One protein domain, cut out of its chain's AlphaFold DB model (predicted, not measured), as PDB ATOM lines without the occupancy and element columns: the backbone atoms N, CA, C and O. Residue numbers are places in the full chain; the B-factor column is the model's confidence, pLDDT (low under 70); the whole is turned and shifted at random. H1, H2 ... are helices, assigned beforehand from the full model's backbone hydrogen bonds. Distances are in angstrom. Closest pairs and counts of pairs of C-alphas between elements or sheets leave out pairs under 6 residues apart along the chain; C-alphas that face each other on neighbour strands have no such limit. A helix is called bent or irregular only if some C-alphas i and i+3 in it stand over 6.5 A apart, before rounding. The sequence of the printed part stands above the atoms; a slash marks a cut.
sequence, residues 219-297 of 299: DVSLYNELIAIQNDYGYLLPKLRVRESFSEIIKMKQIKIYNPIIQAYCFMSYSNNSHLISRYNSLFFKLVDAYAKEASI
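This is residues 219 to 297 of the 299 residues of an uncharacterized protein of viral metagenome (UniProt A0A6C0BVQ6). A sharply bent helix, H2, makes the middle of this small helical domain: H1 crosses it and packs on both of its arms, and H3 folds back along the second arm, H2b, as a helical hairpin. H1 and H3 have no contact with each other, and residues 234 to 247, a long stretch with no named element, loop from the end of H1 to the first arm, H2a. The printed part has 79 residues with three named helices, H1, H2 and H3 in that order along the chain, and no named strand; the class is all helix. The whole is compact, with a radius of gyration of the C-alphas of 12.6 A and spans of 37 by 30 by 19 A.

H2, the longest helix by residues, covers residues 248 to 270 and was assigned as one helix by its hydrogen bonds, but it is bent: C-alphas 257 and 260 are 7.9 A apart. Its arm H2a, residues 248 to 257, begins with C-alpha 248 at (149.041, 162.737, 148.948), and its arm H2b, residues 260 to 270, measures 15.4 A from first to last C-alpha. H3, residues 274 to 295, is 31.3 A long and ends with C-alpha 295 at (153.415, 156.520, 171.188). H1, residues 220 to 233, is 20.6 A long and begins with C-alpha 220 at (149.095, 156.053, 147.394).

The arms H2a and H2b are about perpendicular, at 89 degrees, and close but not clearly touching; their closest C-alphas, those of Ile 255 and Ile 262, are 7.7 A apart. H2b and H3 form a hairpin and touch at a shallow tilt of 29 degrees, opposite ways, with the closest C-alphas, of Met 268 and Ile 277, 4.6 A apart. H1 touches H2b, about perpendicular at 80 degrees; their closest C-alphas are those of Glu 225 and Ile 262, 6.5 A apart. With residues 220 to 226 alone H1 touches H2a, at a steep tilt of 60 degrees, the same way, and the closest C-alphas, of Val 220 and Met 252, are 6.2 A apart. H3 is apart from H1 and from H2a. In H2a, H2b and H3 every O i to N i+4 pair is within hydrogen-bond range, and in H1 8 of 10 are.

The two C-alphas farthest apart, those of Asn 272 and Ile 297, are 37.4 A from each other. The printed part has no cut. The link from H1 to H2a, 14 residues, is long, and the link from H2b to H3, 3 residues, is tight. The mean pLDDT of the printed part is 87.9; residues 294 to 297, of which 294 and 295 belong to H3, are under 70.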
ATOM      1  N   ASP A 219     152.899 153.337 146.223       87.44
ATOM      2  CA  ASP A 219     151.552 153.606 145.716       87.44
ATOM      3  C   ASP A 219     150.667 154.220 146.813       87.44
ATOM      4  O   ASP A 219     150.512 153.669 147.905       87.44
ATOM      5  N   VAL A 220     150.041 155.361 146.504       89.69
ATOM      6  CA  VAL A 220     149.095 156.053 147.394       89.69
ATOM      7  C   VAL A 220     147.867 155.181 147.680       89.69
ATOM      8  O   VAL A 220     147.227 155.359 148.716       89.69
ATOM      9  N   SER A 221     147.550 154.212 146.813       89.31
ATOM     10  CA  SER A 221     146.436 153.277 147.012       89.31
ATOM     11  C   SER A 221     146.550 152.458 148.307       89.31
ATOM     12  O   SER A 221     145.517 152.139 148.900       89.31
ATOM     13  N   LEU A 222     147.767 152.246 148.838       91.75
ATOM     14  CA  LEU A 222     148.003 151.628 150.155       91.75
ATOM     15  C   LEU A 222     147.349 152.400 151.309       91.75
ATOM     16  O   LEU A 222     147.096 151.844 152.376       91.75
ATOM     17  N   TYR A 223     147.038 153.682 151.114       92.75
ATOM     18  CA  TYR A 223     146.316 154.470 152.105       92.75
ATOM     19  C   TYR A 223     144.907 153.922 152.371       92.75
ATOM     20  O   TYR A 223     144.400 154.053 153.483       92.75
ATOM     21  N   ASN A 224     144.294 153.260 151.388       92.25
ATOM     22  CA  ASN A 224     143.000 152.603 151.567       92.25
ATOM     23  C   ASN A 224     143.090 151.455 152.582       92.25
ATOM     24  O   ASN A 224     142.159 151.256 153.360       92.25
ATOM     25  N   GLU A 225     144.234 150.768 152.651       93.75
ATOM     26  CA  GLU A 225     144.488 149.738 153.664       93.75
ATOM     27  C   GLU A 225     144.567 150.351 155.065       93.75
ATOM     28  O   GLU A 225     144.043 149.787 156.020       93.75
ATOM     29  N   LEU A 226     145.152 151.547 155.205       92.25
ATOM     30  CA  LEU A 226     145.154 152.270 156.483       92.25
ATOM     31  C   LEU A 226     143.752 152.694 156.922       92.25
ATOM     32  O   LEU A 226     143.452 152.639 158.114       92.25
ATOM     33  N   ILE A 227     142.897 153.101 155.980       92.12
ATOM     34  CA  ILE A 227     141.487 153.398 156.271       92.12
ATOM     35  C   ILE A 227     140.788 152.127 156.770       92.12
ATOM     36  O   ILE A 227     140.100 152.178 157.788       92.12
ATOM     37  N   ALA A 228     141.006 150.989 156.105       93.19
ATOM     38  CA  ALA A 228     140.453 149.705 156.527       93.19
ATOM     39  C   ALA A 228     140.943 149.308 157.932       93.19
ATOM     40  O   ALA A 228     140.129 149.018 158.805       93.19
ATOM     41  N   ILE A 229     142.248 149.425 158.203       92.88
ATOM     42  CA  ILE A 229     142.829 149.170 159.531       92.88
ATOM     43  C   ILE A 229     142.204 150.073 160.599       92.88
ATOM     44  O   ILE A 229     141.919 149.604 161.700       92.88
ATOM     45  N   GLN A 230     141.981 151.359 160.310       90.94
ATOM     46  CA  GLN A 230     141.334 152.255 161.268       90.94
ATOM     47  C   GLN A 230     139.877 151.852 161.534       90.94
ATOM     48  O   GLN A 230     139.429 151.946 162.675       90.94
ATOM     49  N   ASN A 231     139.141 151.410 160.516       90.69
ATOM     50  CA  ASN A 231     137.753 150.982 160.685       90.69
ATOM     51  C   ASN A 231     137.654 149.691 161.510       90.69
ATOM     52  O   ASN A 231     136.826 149.612 162.416       90.69
ATOM     53  N   ASP A 232     138.532 148.723 161.248       90.31
ATOM     54  CA  ASP A 232     138.486 147.405 161.886       90.31
ATOM     55  C   ASP A 232     139.139 147.399 163.281       90.31
ATOM     56  O   ASP A 232     138.673 146.719 164.197       90.31
ATOM     57  N   TYR A 233     140.217 148.173 163.463       89.44
ATOM     58  CA  TYR A 233     141.090 148.129 164.646       89.44
ATOM     59  C   TYR A 233     141.393 149.506 165.253       89.44
ATOM     60  O   TYR A 233     142.299 149.634 166.079       89.44
ATOM     61  N   GLY A 234     140.639 150.554 164.907       83.62
ATOM     62  CA  GLY A 234     140.887 151.918 165.393       83.62
ATOM     63  C   GLY A 234     140.885 152.059 166.919       83.62
ATOM     64  O   GLY A 234     141.604 152.898 167.458       83.62
ATOM     65  N   TYR A 235     140.155 151.194 167.630       84.12
ATOM     66  CA  TYR A 235     140.151 151.148 169.097       84.12
ATOM     67  C   TYR A 235     141.502 150.719 169.696       84.12
ATOM     68  O   TYR A 235     141.841 151.146 170.797       84.12
ATOM     69  N   LEU A 236     142.294 149.920 168.969       84.56
ATOM     70  CA  LEU A 236     143.649 149.515 169.368       84.56
ATOM     71  C   LEU A 236     144.705 150.560 168.991       84.56
ATOM     72  O   LEU A 236     145.794 150.587 169.560       84.56
ATOM     73  N   LEU A 237     144.382 151.438 168.040       81.94
ATOM     74  CA  LEU A 237     145.269 152.469 167.509       81.94
ATOM     75  C   LEU A 237     144.654 153.869 167.691       81.94
ATOM     76  O   LEU A 237     144.454 154.582 166.710       81.94
ATOM     77  N   PRO A 238     144.410 154.338 168.929       74.75
ATOM     78  CA  PRO A 238     143.708 155.606 169.177       74.75
ATOM     79  C   PRO A 238     144.433 156.843 168.615       74.75
ATOM     80  O   PRO A 238     143.846 157.915 168.458       74.75
ATOM     81  N   LYS A 239     145.732 156.714 168.321       76.50
ATOM     82  CA  LYS A 239     146.580 157.774 167.758       76.50
ATOM     83  C   LYS A 239     146.661 157.739 166.234       76.50
ATOM     84  O   LYS A 239     147.086 158.726 165.631       76.50
ATOM     85  N   LEU A 240     146.233 156.643 165.607       81.81
ATOM     86  CA  LEU A 240     146.120 156.566 164.162       81.81
ATOM     87  C   LEU A 240     144.933 157.434 163.730       81.81
ATOM     88  O   LEU A 240     143.775 157.124 163.995       81.81
ATOM     89  N   ARG A 241     145.234 158.555 163.074       80.94
ATOM     90  CA  ARG A 241     144.236 159.424 162.448       80.94
ATOM     91  C   ARG A 241     144.426 159.372 160.941       80.94
ATOM     92  O   ARG A 241     145.346 159.999 160.417       80.94
ATOM     93  N   VAL A 242     143.547 158.648 160.266       85.19
ATOM     94  CA  VAL A 242     143.453 158.552 158.809       85.19
ATOM     95  C   VAL A 242     142.245 159.379 158.377       85.19
ATOM     96  O   VAL A 242     141.155 159.277 158.940       85.19
ATOM     97  N   ARG A 243     142.450 160.281 157.417       85.62
ATOM     98  CA  ARG A 243     141.382 161.077 156.795       85.62
ATOM     99  C   ARG A 243     141.551 161.086 155.289       85.62
ATOM    100  O   ARG A 243     142.666 161.225 154.788       85.62
ATOM    101  N   GLU A 244     140.447 160.986 154.565       84.56
ATOM    102  CA  GLU A 244     140.470 160.973 153.102       84.56
ATOM    103  C   GLU A 244     140.928 162.317 152.513       84.56
ATOM    104  O   GLU A 244     141.652 162.340 151.517       84.56
ATOM    105  N   SER A 245     140.610 163.419 153.201       87.56
ATOM    106  CA  SER A 245     140.950 164.796 152.819       87.56
ATOM    107  C   SER A 245     142.432 165.165 152.950       87.56
ATOM    108  O   SER A 245     142.817 166.285 152.611       87.56
ATOM    109  N   PHE A 246     143.285 164.269 153.450       89.25
ATOM    110  CA  PHE A 246     144.720 164.533 153.527       89.25
ATOM    111  C   PHE A 246     145.367 164.582 152.138       89.25
ATOM    112  O   PHE A 246     145.051 163.788 151.254       89.25
ATOM    113  N   SER A 247     146.323 165.502 151.970       91.94
ATOM    114  CA  SER A 247     147.156 165.570 150.762       91.94
ATOM    115  C   SER A 247     147.947 164.273 150.551       91.94
ATOM    116  O   SER A 247     148.327 163.614 151.523       91.94
ATOM    117  N   GLU A 248     148.266 163.940 149.300       89.44
ATOM    118  CA  GLU A 248     149.041 162.737 148.948       89.44
ATOM    119  C   GLU A 248     150.386 162.658 149.681       89.44
ATOM    120  O   GLU A 248     150.793 161.588 150.126       89.44
ATOM    121  N   ILE A 249     151.040 163.800 149.911       90.12
ATOM    122  CA  ILE A 249     152.309 163.881 150.650       90.12
ATOM    123  C   ILE A 249     152.146 163.365 152.088       90.12
ATOM    124  O   ILE A 249     153.010 162.654 152.602       90.12
ATOM    125  N   ILE A 250     151.041 163.721 152.752       89.19
ATOM    126  CA  ILE A 250     150.745 163.264 154.117       89.19
ATOM    127  C   ILE A 250     150.400 161.773 154.098       89.19
ATOM    128  O   ILE A 250     150.936 161.028 154.919       89.19
ATOM    129  N   LYS A 251     149.580 161.331 153.132       91.75
ATOM    130  CA  LYS A 251     149.217 159.917 152.952       91.75
ATOM    131  C   LYS A 251     150.461 159.044 152.795       91.75
ATOM    132  O   LYS A 251     150.629 158.085 153.539       91.75
ATOM    133  N   MET A 252     151.393 159.437 151.926       90.44
ATOM    134  CA  MET A 252     152.649 158.712 151.705       90.44
ATOM    135  C   MET A 252     153.546 158.672 152.943       90.44
ATOM    136  O   MET A 252     154.157 157.643 153.226       90.44
ATOM    137  N   LYS A 253     153.622 159.760 153.723       89.81
ATOM    138  CA  LYS A 253     154.355 159.747 155.001       89.81
ATOM    139  C   LYS A 253     153.742 158.757 155.989       89.81
ATOM    140  O   LYS A 253     154.480 158.011 156.625       89.81
ATOM    141  N   GLN A 254     152.415 158.727 156.099       89.75
ATOM    142  CA  GLN A 254     151.719 157.781 156.973       89.75
ATOM    143  C   GLN A 254     151.903 156.337 156.502       89.75
ATOM    144  O   GLN A 254     152.235 155.492 157.326       89.75
ATOM    145  N   ILE A 255     151.792 156.063 155.197       91.25
ATOM    146  CA  ILE A 255     152.073 154.735 154.626       91.25
ATOM    147  C   ILE A 255     153.471 154.270 155.035       91.25
ATOM    148  O   ILE A 255     153.617 153.166 155.542       91.25
ATOM    149  N   LYS A 256     154.493 155.126 154.906       90.69
ATOM    150  CA  LYS A 256     155.874 154.769 155.273       90.69
ATOM    151  C   LYS A 256     156.043 154.466 156.762       90.69
ATOM    152  O   LYS A 256     156.745 153.519 157.097       90.69
ATOM    153  N   ILE A 257     155.396 155.239 157.636       88.81
ATOM    154  CA  ILE A 257     155.435 155.010 159.091       88.81
ATOM    155  C   ILE A 257     154.760 153.680 159.435       88.81
ATOM    156  O   ILE A 257     155.328 152.856 160.139       88.81
ATOM    157  N   TYR A 258     153.560 153.448 158.907       89.88
ATOM    158  CA  TYR A 258     152.740 152.294 159.264       89.88
ATOM    159  C   TYR A 258     152.964 151.075 158.361       89.88
ATOM    160  O   TYR A 258     152.263 150.077 158.521       89.88
ATOM    161  N   ASN A 259     153.950 151.102 157.456       91.50
ATOM    162  CA  ASN A 259     154.174 150.037 156.477       91.50
ATOM    163  C   ASN A 259     154.271 148.630 157.097       91.50
ATOM    164  O   ASN A 259     153.638 147.719 156.572       91.50
ATOM    165  N   PRO A 260     154.960 148.415 158.240       93.25
ATOM    166  CA  PRO A 260     154.992 147.091 158.868       93.25
ATOM    167  C   PRO A 260     153.603 146.588 159.294       93.25
ATOM    168  O   PRO A 260     153.311 145.398 159.179       93.25
ATOM    169  N   ILE A 261     152.737 147.491 159.771       93.06
ATOM    170  CA  ILE A 261     151.360 147.172 160.174       93.06
ATOM    171  C   ILE A 261     150.497 146.919 158.936       93.06
ATOM    172  O   ILE A 261     149.771 145.929 158.908       93.06
ATOM    173  N   ILE A 262     150.618 147.762 157.902       93.81
ATOM    174  CA  ILE A 262     149.925 147.587 156.616       93.81
ATOM    175  C   ILE A 262     150.288 146.234 156.014       93.81
ATOM    176  O   ILE A 262     149.405 145.458 155.669       93.81
ATOM    177  N   GLN A 263     151.578 145.912 155.952       94.88
ATOM    178  CA  GLN A 263     152.045 144.644 155.418       94.88
ATOM    179  C   GLN A 263     151.458 143.461 156.193       94.88
ATOM    180  O   GLN A 263     150.916 142.540 155.581       94.88
ATOM    181  N   ALA A 264     151.515 143.488 157.529       95.25
ATOM    182  CA  ALA A 264     150.945 142.422 158.344       95.25
ATOM    183  C   ALA A 264     149.428 142.277 158.145       95.25
ATOM    184  O   ALA A 264     148.937 141.155 158.018       95.25
ATOM    185  N   TYR A 265     148.711 143.396 158.043       95.50
ATOM    186  CA  TYR A 265     147.283 143.417 157.749       95.50
ATOM    187  C   TYR A 265     146.975 142.838 156.360       95.50
ATOM    188  O   TYR A 265     146.156 141.933 156.254       95.50
ATOM    189  N   CYS A 266     147.679 143.257 155.304       94.69
ATOM    190  CA  CYS A 266     147.457 142.736 153.953       94.69
ATOM    191  C   CYS A 266     147.699 141.220 153.870       94.69
ATOM    192  O   CYS A 266     146.930 140.511 153.221       94.69
ATOM    193  N   PHE A 267     148.728 140.691 154.542       95.75
ATOM    194  CA  PHE A 267     148.935 139.239 154.614       95.75
ATOM    195  C   PHE A 267     147.830 138.527 155.400       95.75
ATOM    196  O   PHE A 267     147.440 137.423 155.025       95.75
ATOM    197  N   MET A 268     147.316 139.139 156.466       94.75
ATOM    198  CA  MET A 268     146.215 138.588 157.255       94.75
ATOM    199  C   MET A 268     144.896 138.562 156.466       94.75
ATOM    200  O   MET A 268     144.154 137.589 156.569       94.75
ATOM    201  N   SER A 269     144.635 139.594 155.660       92.56
ATOM    202  CA  SER A 269     143.376 139.778 154.927       92.56
ATOM    203  C   SER A 269     143.341 139.084 153.564       92.56
ATOM    204  O   SER A 269     142.282 138.623 153.144       92.56
ATOM    205  N   TYR A 270     144.474 139.006 152.855       93.75
ATOM    206  CA  TYR A 270     144.504 138.593 151.443       93.75
ATOM    207  C   TYR A 270     145.297 137.315 151.151       93.75
ATOM    208  O   TYR A 270     145.268 136.836 150.014       93.75
ATOM    209  N   SER A 271     146.039 136.766 152.118       93.88
ATOM    210  CA  SER A 271     146.761 135.509 151.899       93.88
ATOM    211  C   SER A 271     145.796 134.325 151.843       93.88
ATOM    212  O   SER A 271     144.845 134.245 152.613       93.88
ATOM    213  N   ASN A 272     146.092 133.353 150.980       90.75
ATOM    214  CA  ASN A 272     145.357 132.085 150.918       90.75
ATOM    215  C   ASN A 272     145.970 131.001 151.824       90.75
ATOM    216  O   ASN A 272     145.468 129.879 151.888       90.75
ATOM    217  N   ASN A 273     147.067 131.312 152.517       92.25
ATOM    218  CA  ASN A 273     147.812 130.365 153.335       92.25
ATOM    219  C   ASN A 273     147.473 130.556 154.819       92.25
ATOM    220  O   ASN A 273     147.918 131.514 155.451       92.25
ATOM    221  N   SER A 274     146.724 129.614 155.398       91.69
ATOM    222  CA  SER A 274     146.235 129.690 156.784       91.69
ATOM    223  C   SER A 274     147.351 129.838 157.826       91.69
ATOM    224  O   SER A 274     147.194 130.569 158.806       91.69
ATOM    225  N   HIS A 275     148.502 129.194 157.612       92.00
ATOM    226  CA  HIS A 275     149.648 129.311 158.513       92.00
ATOM    227  C   HIS A 275     150.271 130.704 158.461       92.00
ATOM    228  O   HIS A 275     150.635 131.254 159.503       92.00
ATOM    229  N   LEU A 276     150.377 131.294 157.265       91.81
ATOM    230  CA  LEU A 276     150.844 132.670 157.130       91.81
ATOM    231  C   LEU A 276     149.845 133.645 157.734       91.81
ATOM    232  O   LEU A 276     150.270 134.511 158.488       91.81
ATOM    233  N   ILE A 277     148.543 133.462 157.498       94.19
ATOM    234  CA  ILE A 277     147.498 134.287 158.114       94.19
ATOM    235  C   ILE A 277     147.644 134.273 159.639       94.19
ATOM    236  O   ILE A 277     147.743 135.331 160.250       94.19
ATOM    237  N   SER A 278     147.744 133.097 160.265       94.31
ATOM    238  CA  SER A 278     147.912 132.979 161.723       94.31
ATOM    239  C   SER A 278     149.197 133.652 162.232       94.31
ATOM    240  O   SER A 278     149.187 134.369 163.242       94.31
ATOM    241  N   ARG A 279     150.308 133.479 161.506       94.88
ATOM    242  CA  ARG A 279     151.591 134.113 161.829       94.88
ATOM    243  C   ARG A 279     151.512 135.637 161.730       94.88
ATOM    244  O   ARG A 279     151.983 136.321 162.638       94.88
ATOM    245  N   TYR A 280     150.954 136.164 160.644       95.38
ATOM    246  CA  TYR A 280     150.844 137.602 160.406       95.38
ATOM    247  C   TYR A 280     149.793 138.259 161.293       95.38
ATOM    248  O   TYR A 280     150.006 139.386 161.716       95.38
ATOM    249  N   ASN A 281     148.750 137.532 161.688       94.31
ATOM    250  CA  ASN A 281     147.812 137.953 162.721       94.31
ATOM    251  C   ASN A 281     148.535 138.165 164.066       94.31
ATOM    252  O   ASN A 281     148.503 139.249 164.647       94.31
ATOM    253  N   SER A 282     149.319 137.173 164.496       94.06
ATOM    254  CA  SER A 282     150.138 137.297 165.709       94.06
ATOM    255  C   SER A 282     151.157 138.443 165.619       94.06
ATOM    256  O   SER A 282     151.450 139.098 166.617       94.06
ATOM    257  N   LEU A 283     151.732 138.674 164.433       94.56
ATOM    258  CA  LEU A 283     152.666 139.774 164.190       94.56
ATOM    259  C   LEU A 283     151.966 141.136 164.220       94.56
ATOM    260  O   LEU A 283     152.500 142.065 164.818       94.56
ATOM    261  N   PHE A 284     150.784 141.246 163.615       95.00
ATOM    262  CA  PHE A 284     149.988 142.466 163.563       95.00
ATOM    263  C   PHE A 284     149.705 142.987 164.972       95.00
ATOM    264  O   PHE A 284     150.067 144.119 165.277       95.00
ATOM    265  N   PHE A 285     149.177 142.143 165.865       93.00
ATOM    266  CA  PHE A 285     148.897 142.558 167.243       93.00
ATOM    267  C   PHE A 285     150.160 142.953 168.016       93.00
ATOM    268  O   PHE A 285     150.159 143.966 168.708       93.00
ATOM    269  N   LYS A 286     151.279 142.239 167.828       93.00
ATOM    270  CA  LYS A 286     152.566 142.631 168.430       93.00
ATOM    271  C   LYS A 286     153.048 143.999 167.950       93.00
ATOM    272  O   LYS A 286     153.585 144.764 168.747       93.00
ATOM    273  N   LEU A 287     152.890 144.294 166.658       91.81
ATOM    274  CA  LEU A 287     153.255 145.590 166.091       91.81
ATOM    275  C   LEU A 287     152.339 146.684 166.638       91.81
ATOM    276  O   LEU A 287     152.836 147.697 167.117       91.81
ATOM    277  N   VAL A 288     151.025 146.466 166.639       89.25
ATOM    278  CA  VAL A 288     150.047 147.410 167.194       89.25
ATOM    279  C   VAL A 288     150.352 147.730 168.663       89.25
ATOM    280  O   VAL A 288     150.430 148.906 169.017       89.25
ATOM    281  N   ASP A 289     150.631 146.719 169.489       87.38
ATOM    282  CA  ASP A 289     151.016 146.902 170.894       87.38
ATOM    283  C   ASP A 289     152.321 147.697 171.050       87.38
ATOM    284  O   ASP A 289     152.433 148.551 171.934       87.38
ATOM    285  N   ALA A 290     153.323 147.424 170.208       87.19
ATOM    286  CA  ALA A 290     154.588 148.155 170.220       87.19
ATOM    287  C   ALA A 290     154.375 149.636 169.871       87.19
ATOM    288  O   ALA A 290     154.848 150.509 170.597       87.19
ATOM    289  N   TYR A 291     153.585 149.923 168.835       83.94
ATOM    290  CA  TYR A 291     153.241 151.289 168.440       83.94
ATOM    291  C   TYR A 291     152.407 152.016 169.504       83.94
ATOM    292  O   TYR A 291     152.639 153.197 169.764       83.94
ATOM    293  N   ALA A 292     151.471 151.328 170.165       77.56
ATOM    294  CA  ALA A 292     150.705 151.901 171.269       77.56
ATOM    295  C   ALA A 292     151.616 152.320 172.443       77.56
ATOM    296  O   ALA A 292     151.428 153.398 173.016       77.56
ATOM    297  N   LYS A 293     152.642 151.509 172.753       73.31
ATOM    298  CA  LYS A 293     153.652 151.784 173.790       73.31
ATOM    299  C   LYS A 293     154.626 152.888 173.391       73.31
ATOM    300  O   LYS A 293     154.828 153.812 174.170       73.31
ATOM    301  N   GLU A 294     155.199 152.861 172.194       69.00
ATOM    302  CA  GLU A 294     156.117 153.921 171.747       69.00
ATOM    303  C   GLU A 294     155.416 155.271 171.679       69.00
ATOM    304  O   GLU A 294     155.943 156.287 172.128       69.00
ATOM    305  N   ALA A 295     154.168 155.290 171.219       53.53
ATOM    306  CA  ALA A 295     153.415 156.520 171.188       53.53
ATOM    307  C   ALA A 295     153.141 157.071 172.597       53.53
ATOM    308  O   ALA A 295     152.881 158.264 172.715       53.53
ATOM    309  N   SER A 296     153.172 156.261 173.664       40.84
ATOM    310  CA  SER A 296     153.051 156.742 175.054       40.84
ATOM    311  C   SER A 296     154.294 157.478 175.582       40.84
ATOM    312  O   SER A 296     154.225 158.059 176.655       40.84
ATOM    313  N   ILE A 297     155.386 157.512 174.810       36.50
ATOM    314  CA  ILE A 297     156.648 158.186 175.159       36.50
ATOM    315  C   ILE A 297     156.770 159.565 174.467       36.50
ATOM    316  O   ILE A 297     157.616 160.375 174.833       36.50
TER     317      ILE A 297